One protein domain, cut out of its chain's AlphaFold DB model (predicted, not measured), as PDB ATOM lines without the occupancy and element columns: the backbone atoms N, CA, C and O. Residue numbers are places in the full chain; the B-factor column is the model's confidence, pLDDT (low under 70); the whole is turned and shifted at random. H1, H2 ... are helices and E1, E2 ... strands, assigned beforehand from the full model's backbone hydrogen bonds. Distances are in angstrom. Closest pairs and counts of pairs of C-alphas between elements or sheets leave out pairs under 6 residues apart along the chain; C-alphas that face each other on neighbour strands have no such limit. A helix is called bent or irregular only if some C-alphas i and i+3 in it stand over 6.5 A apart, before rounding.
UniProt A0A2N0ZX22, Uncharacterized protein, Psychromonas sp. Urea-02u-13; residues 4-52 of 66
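What this domain is: This is residues 4 to 52 of the 66 residues of an uncharacterized protein of Psychromonas sp. Urea-02u-13 (UniProt A0A2N0ZX22). A long two-stranded hairpin, E1 and E2, bends partway along its length, and one long helix, H1, covers part of one side of it. The chain folds back after H1 into E1, and the tip of the hairpin, residues 38 to 43, sticks out free. The printed part has 49 residues, with one named helix and two named strands in the order H1, E1, E2; the sheet E1 - E2 is antiparallel, and the class is mixed, helices and strands. The whole is loose, with a radius of gyration of the C-alphas of 12.8 A, and only just elongated, spanning 41 by 21 by 12 A.

Where its parts are: H1, residues 4 to 25, begins with C-alpha 4 at (8.976, 103.195, 4.900) and measures 30.1 A from first to last C-alpha. It has a kink of 37 degrees near residue 13; it is neither bent nor irregular, but only just, with C-alphas 9 and 12 6.2 A apart. E1, residues 29 to 39, measures 27.8 A and bends by 56 degrees at residue 35. E2, residues 42 to 51, measures 26.6 A and ends with C-alpha 51 at (-5.854, 87.526, -2.485).

How they stand to each other: In H1, 16 of 18 O i to N i+4 pairs are within hydrogen-bond range. The closest C-alphas of H1 and E1 are those of Leu 18 and Asn 30, 6.6 A apart. The closest of H1 and E2 are those of Leu 18 and Ile 50, 7.4 A apart. E1 and E2 form an antiparallel hairpin, with 160 degrees between their directions. N 32 and O 48, at 2.9 A, and N 44 and O 37, at 2.8 A, are within hydrogen-bond range.

The domain as a whole: The C-alphas farthest apart, those of Glu 24 and Gly 40, are 40.9 A apart. The printed part has no cut, and the links H1 to E1 and E1 to E2 are tight. The mean pLDDT of the printed part is 74.2; residues 4 to 14 and 25 to 28 are under 70.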
ATOM      1  N   ALA A   4       9.229 104.534   5.425       56.06
ATOM      2  CA  ALA A   4       8.976 103.195   4.900       56.06
ATOM      3  C   ALA A   4       9.029 102.102   5.986       56.06
ATOM      4  O   ALA A   4       8.270 101.142   5.912       56.06
ATOM      5  N   ILE A   5       9.884 102.256   7.003       57.66
ATOM      6  CA  ILE A   5      10.003 101.294   8.111       57.66
ATOM      7  C   ILE A   5       8.783 101.391   9.035       57.66
ATOM      8  O   ILE A   5       8.213 100.368   9.390       57.66
ATOM      9  N   GLU A   6       8.322 102.604   9.354       58.62
ATOM     10  CA  GLU A   6       7.126 102.806  10.194       58.62
ATOM     11  C   GLU A   6       5.839 102.297   9.522       58.62
ATOM     12  O   GLU A   6       4.935 101.800  10.194       58.62
ATOM     13  N   VAL A   7       5.745 102.407   8.192       59.94
ATOM     14  CA  VAL A   7       4.627 101.841   7.422       59.94
ATOM     15  C   VAL A   7       4.698 100.314   7.415       59.94
ATOM     16  O   VAL A   7       3.674  99.664   7.616       59.94
ATOM     17  N   ALA A   8       5.891  99.732   7.254       61.09
ATOM     18  CA  ALA A   8       6.081  98.283   7.295       61.09
ATOM     19  C   ALA A   8       5.747  97.686   8.675       61.09
ATOM     20  O   ALA A   8       5.078  96.660   8.743       61.09
ATOM     21  N   GLU A   9       6.124  98.350   9.772       63.00
ATOM     22  CA  GLU A   9       5.798  97.899  11.134       63.00
ATOM     23  C   GLU A   9       4.284  97.848  11.384       63.00
ATOM     24  O   GLU A   9       3.786  96.868  11.927       63.00
ATOM     25  N   LYS A  10       3.530  98.846  10.909       64.69
ATOM     26  CA  LYS A  10       2.057  98.852  11.006       64.69
ATOM     27  C   LYS A  10       1.375  97.906  10.019       64.69
ATOM     28  O   LYS A  10       0.176  97.668  10.124       64.69
ATOM     29  N   SER A  11       2.107  97.406   9.026       63.38
ATOM     30  CA  SER A  11       1.535  96.536   8.000       63.38
ATOM     31  C   SER A  11       1.195  95.156   8.556       63.38
ATOM     32  O   SER A  11       0.222  94.576   8.101       63.38
ATOM     33  N   VAL A  12       1.926  94.656   9.560       65.81
ATOM     34  CA  VAL A  12       1.663  93.338  10.171       65.81
ATOM     35  C   VAL A  12       0.288  93.294  10.840       65.81
ATOM     36  O   VAL A  12      -0.503  92.406  10.533       65.81
ATOM     37  N   ASP A  13      -0.040  94.297  11.655       68.81
ATOM     38  CA  ASP A  13      -1.350  94.384  12.318       68.81
ATOM     39  C   ASP A  13      -2.494  94.520  11.295       68.81
ATOM     40  O   ASP A  13      -3.562  93.928  11.447       68.81
ATOM     41  N   ASN A  14      -2.252  95.254  10.201       67.94
ATOM     42  CA  ASN A  14      -3.220  95.386   9.113       67.94
ATOM     43  C   ASN A  14      -3.406  94.068   8.339       67.94
ATOM     44  O   ASN A  14      -4.510  93.793   7.878       67.94
ATOM     45  N   ILE A  15      -2.361  93.245   8.200       73.31
ATOM     46  CA  ILE A  15      -2.446  91.937   7.531       73.31
ATOM     47  C   ILE A  15      -3.376  91.001   8.309       73.31
ATOM     48  O   ILE A  15      -4.270  90.409   7.706       73.31
ATOM     49  N   GLU A  16      -3.206  90.882   9.628       76.69
ATOM     50  CA  GLU A  16      -4.029  89.982  10.451       76.69
ATOM     51  C   GLU A  16      -5.516  90.347  10.385       76.69
ATOM     52  O   GLU A  16      -6.361  89.471  10.178       76.69
ATOM     53  N   GLN A  17      -5.836  91.640  10.488       74.25
ATOM     54  CA  GLN A  17      -7.214  92.111  10.386       74.25
ATOM     55  C   GLN A  17      -7.815  91.827   9.003       74.25
ATOM     56  O   GLN A  17      -8.942  91.345   8.911       74.25
ATOM     57  N   LEU A  18      -7.063  92.060   7.923       71.56
ATOM     58  CA  LEU A  18      -7.549  91.807   6.565       71.56
ATOM     59  C   LEU A  18      -7.783  90.325   6.282       71.56
ATOM     60  O   LEU A  18      -8.706  89.991   5.539       71.56
ATOM     61  N   ILE A  19      -6.971  89.440   6.868       76.31
ATOM     62  CA  ILE A  19      -7.176  87.990   6.795       76.31
ATOM     63  C   ILE A  19      -8.438  87.602   7.566       76.31
ATOM     64  O   ILE A  19      -9.254  86.845   7.041       76.31
ATOM     65  N   ALA A  20      -8.626  88.124   8.781       79.81
ATOM     66  CA  ALA A  20      -9.819  87.850   9.579       79.81
ATOM     67  C   ALA A  20     -11.096  88.293   8.847       79.81
ATOM     68  O   ALA A  20     -12.007  87.487   8.671       79.81
ATOM     69  N   GLU A  21     -11.124  89.518   8.317       72.38
ATOM     70  CA  GLU A  21     -12.249  90.037   7.527       72.38
ATOM     71  C   GLU A  21     -12.500  89.209   6.257       72.38
ATOM     72  O   GLU A  21     -13.648  88.958   5.890       72.38
ATOM     73  N   MET A  22     -11.440  88.734   5.596       73.81
ATOM     74  CA  MET A  22     -11.559  87.876   4.415       73.81
ATOM     75  C   MET A  22     -12.187  86.517   4.740       73.81
ATOM     76  O   MET A  22     -13.039  86.033   3.993       73.81
ATOM     77  N   LEU A  23     -11.759  85.895   5.842       76.06
ATOM     78  CA  LEU A  23     -12.233  84.581   6.276       76.06
ATOM     79  C   LEU A  23     -13.645  84.640   6.872       76.06
ATOM     80  O   LEU A  23     -14.425  83.716   6.660       76.06
ATOM     81  N   GLU A  24     -13.982  85.712   7.593       79.62
ATOM     82  CA  GLU A  24     -15.313  85.921   8.173       79.62
ATOM     83  C   GLU A  24     -16.345  86.372   7.128       79.62
ATOM     84  O   GLU A  24     -17.507  85.971   7.202       79.62
ATOM     85  N   GLY A  25     -15.931  87.183   6.148       69.62
ATOM     86  CA  GLY A  25     -16.801  87.745   5.108       69.62
ATOM     87  C   GLY A  25     -16.911  86.927   3.815       69.62
ATOM     88  O   GLY A  25     -17.712  87.282   2.952       69.62
ATOM     89  N   ASP A  26     -16.120  85.856   3.665       67.38
ATOM     90  CA  ASP A  26     -15.939  85.082   2.418       67.38
ATOM     91  C   ASP A  26     -15.637  85.972   1.195       67.38
ATOM     92  O   ASP A  26     -16.159  85.797   0.090       67.38
ATOM     93  N   HIS A  27     -14.788  86.978   1.397       69.56
ATOM     94  CA  HIS A  27     -14.307  87.839   0.320       69.56
ATOM     95  C   HIS A  27     -13.114  87.174  -0.388       69.56
ATOM     96  O   HIS A  27     -12.312  86.483   0.241       69.56
ATOM     97  N   GLN A  28     -13.004  87.322  -1.713       63.12
ATOM     98  CA  GLN A  28     -11.896  86.716  -2.473       63.12
ATOM     99  C   GLN A  28     -10.602  87.531  -2.369       63.12
ATOM    100  O   GLN A  28      -9.536  86.934  -2.227       63.12
ATOM    101  N   ASP A  29     -10.718  88.862  -2.371       73.12
ATOM    102  CA  ASP A  29      -9.609  89.817  -2.348       73.12
ATOM    103  C   ASP A  29      -9.901  90.949  -1.360       73.12
ATOM    104  O   ASP A  29     -11.039  91.411  -1.270       73.12
ATOM    105  N   ASN A  30      -8.858  91.418  -0.675       76.69
ATOM    106  CA  ASN A  30      -8.882  92.609   0.168       76.69
ATOM    107  C   ASN A  30      -7.670  93.490  -0.153       76.69
ATOM    108  O   ASN A  30      -6.532  93.018  -0.157       76.69
ATOM    109  N   GLU A  31      -7.907  94.781  -0.384       76.12
ATOM    110  CA  GLU A  31      -6.870  95.765  -0.703       76.12
ATOM    111  C   GLU A  31      -6.908  96.928   0.294       76.12
ATOM    112  O   GLU A  31      -7.952  97.546   0.510       76.12
ATOM    113  N   VAL A  32      -5.757  97.263   0.884       73.38
ATOM    114  CA  VAL A  32      -5.604  98.418   1.779       73.38
ATOM    115  C   VAL A  32      -4.521  99.352   1.271       73.38
ATOM    116  O   VAL A  32      -3.393  98.954   0.990       73.38
ATOM    117  N   SER A  33      -4.856 100.640   1.196       75.88
ATOM    118  CA  SER A  33      -3.904 101.693   0.853       75.88
ATOM    119  C   SER A  33      -2.948 101.950   2.018       75.88
ATOM    120  O   SER A  33      -3.370 102.436   3.065       75.88
ATOM    121  N   LEU A  34      -1.655 101.704   1.812       72.19
ATOM    122  CA  LEU A  34      -0.608 101.977   2.803       72.19
ATOM    123  C   LEU A  34      -0.084 103.417   2.727       72.19
ATOM    124  O   LEU A  34       0.495 103.924   3.687       72.19
ATOM    125  N   GLY A  35      -0.294 104.096   1.598       71.75
ATOM    126  CA  GLY A  35       0.076 105.496   1.418       71.75
ATOM    127  C   GLY A  35       0.437 105.826  -0.022       71.75
ATOM    128  O   GLY A  35       0.500 104.946  -0.881       71.75
ATOM    129  N   TRP A  36       0.653 107.113  -0.288       81.00
ATOM    130  CA  TRP A  36       1.002 107.625  -1.613       81.00
ATOM    131  C   TRP A  36       2.398 108.239  -1.585       81.00
ATOM    132  O   TRP A  36       2.806 108.871  -0.609       81.00
ATOM    133  N   LEU A  37       3.131 108.045  -2.672       82.19
ATOM    134  CA  LEU A  37       4.469 108.559  -2.888       82.19
ATOM    135  C   LEU A  37       4.457 109.434  -4.136       82.19
ATOM    136  O   LEU A  37       3.901 109.064  -5.169       82.19
ATOM    137  N   LEU A  38       5.124 110.580  -4.058       81.94
ATOM    138  CA  LEU A  38       5.401 111.414  -5.219       81.94
ATOM    139  C   LEU A  38       6.848 111.183  -5.643       81.94
ATOM    140  O   LEU A  38       7.780 111.541  -4.920       81.94
ATOM    141  N   TYR A  39       7.038 110.594  -6.821       81.06
ATOM    142  CA  TYR A  39       8.353 110.411  -7.425       81.06
ATOM    143  C   TYR A  39       8.458 111.244  -8.705       81.06
ATOM    144  O   TYR A  39       7.926 110.899  -9.763       81.06
ATOM    145  N   GLY A  40       9.133 112.391  -8.604       88.19
ATOM    146  CA  GLY A  40       9.224 113.358  -9.698       88.19
ATOM    147  C   GLY A  40       7.860 113.976 -10.018       88.19
ATOM    148  O   GLY A  40       7.359 114.792  -9.252       88.19
ATOM    149  N   LYS A  41       7.282 113.602 -11.166       88.88
ATOM    150  CA  LYS A  41       5.928 114.005 -11.595       88.88
ATOM    151  C   LYS A  41       4.914 112.857 -11.531       88.88
ATOM    152  O   LYS A  41       3.786 113.035 -11.980       88.88
ATOM    153  N   SER A  42       5.322 111.697 -11.023       81.50
ATOM    154  CA  SER A  42       4.487 110.504 -10.952       81.50
ATOM    155  C   SER A  42       3.977 110.309  -9.532       81.50
ATOM    156  O   SER A  42       4.758 110.345  -8.578       81.50
ATOM    157  N   GLU A  43       2.674 110.091  -9.405       87.00
ATOM    158  CA  GLU A  43       2.038 109.655  -8.168       87.00
ATOM    159  C   GLU A  43       1.985 108.127  -8.152       87.00
ATOM    160  O   GLU A  43       1.575 107.498  -9.127       87.00
ATOM    161  N   ILE A  44       2.466 107.536  -7.064       88.00
ATOM    162  CA  ILE A  44       2.534 106.092  -6.867       88.00
ATOM    163  C   ILE A  44       1.752 105.777  -5.602       88.00
ATOM    164  O   ILE A  44       2.099 106.256  -4.524       88.00
ATOM    165  N   GLN A  45       0.721 104.950  -5.714       82.94
ATOM    166  CA  GLN A  45       0.036 104.407  -4.550       82.94
ATOM    167  C   GLN A  45       0.673 103.074  -4.160       82.94
ATOM    168  O   GLN A  45       0.837 102.188  -4.993       82.94
ATOM    169  N   VAL A  46       1.007 102.940  -2.879       79.69
ATOM    170  CA  VAL A  46       1.440 101.679  -2.283       79.69
ATOM    171  C   VAL A  46       0.233 101.048  -1.606       79.69
ATOM    172  O   VAL A  46      -0.448 101.691  -0.801       79.69
ATOM    173  N   GLN A  47      -0.041  99.794  -1.944       79.94
ATOM    174  CA  GLN A  47      -1.169  99.033  -1.423       79.94
ATOM    175  C   GLN A  47      -0.682  97.682  -0.901       79.94
ATOM    176  O   GLN A  47       0.282  97.120  -1.420       79.94
ATOM    177  N   LEU A  48      -1.367  97.172   0.114       78.62
ATOM    178  CA  LEU A  48      -1.301  95.783   0.541       78.62
ATOM    179  C   LEU A  48      -2.507  95.064  -0.063       78.62
ATOM    180  O   LEU A  48      -3.641  95.419   0.254       78.62
ATOM    181  N   LYS A  49      -2.260  94.069  -0.915       81.75
ATOM    182  CA  LYS A  49      -3.290  93.183  -1.460       81.75
ATOM    183  C   LYS A  49      -3.155  91.810  -0.812       81.75
ATOM    184  O   LYS A  49      -2.083  91.214  -0.855       81.75
ATOM    185  N   ILE A  50      -4.243  91.314  -0.237       80.56
ATOM    186  CA  ILE A  50      -4.410  89.910   0.137       80.56
ATOM    187  C   ILE A  50      -5.383  89.316  -0.873       80.56
ATOM    188  O   ILE A  50      -6.426  89.909  -1.144       80.56
ATOM    189  N   THR A  51      -5.042  88.173  -1.453       84.44
ATOM    190  CA  THR A  51      -5.854  87.526  -2.485       84.44
ATOM    191  C   THR A  51      -5.877  86.022  -2.281       84.44
ATOM    192  O   THR A  51      -4.886  85.419  -1.869       84.44
ATOM    193  N   ARG A  52      -7.026  85.409  -2.565       78.88
ATOM    194  CA  ARG A  52      -7.181  83.950  -2.691       78.88
ATOM    195  C   ARG A  52      -7.253  83.513  -4.155       78.88
ATOM    196  O   ARG A  52      -7.401  82.323  -4.439       78.88
TER     197      ARG A  52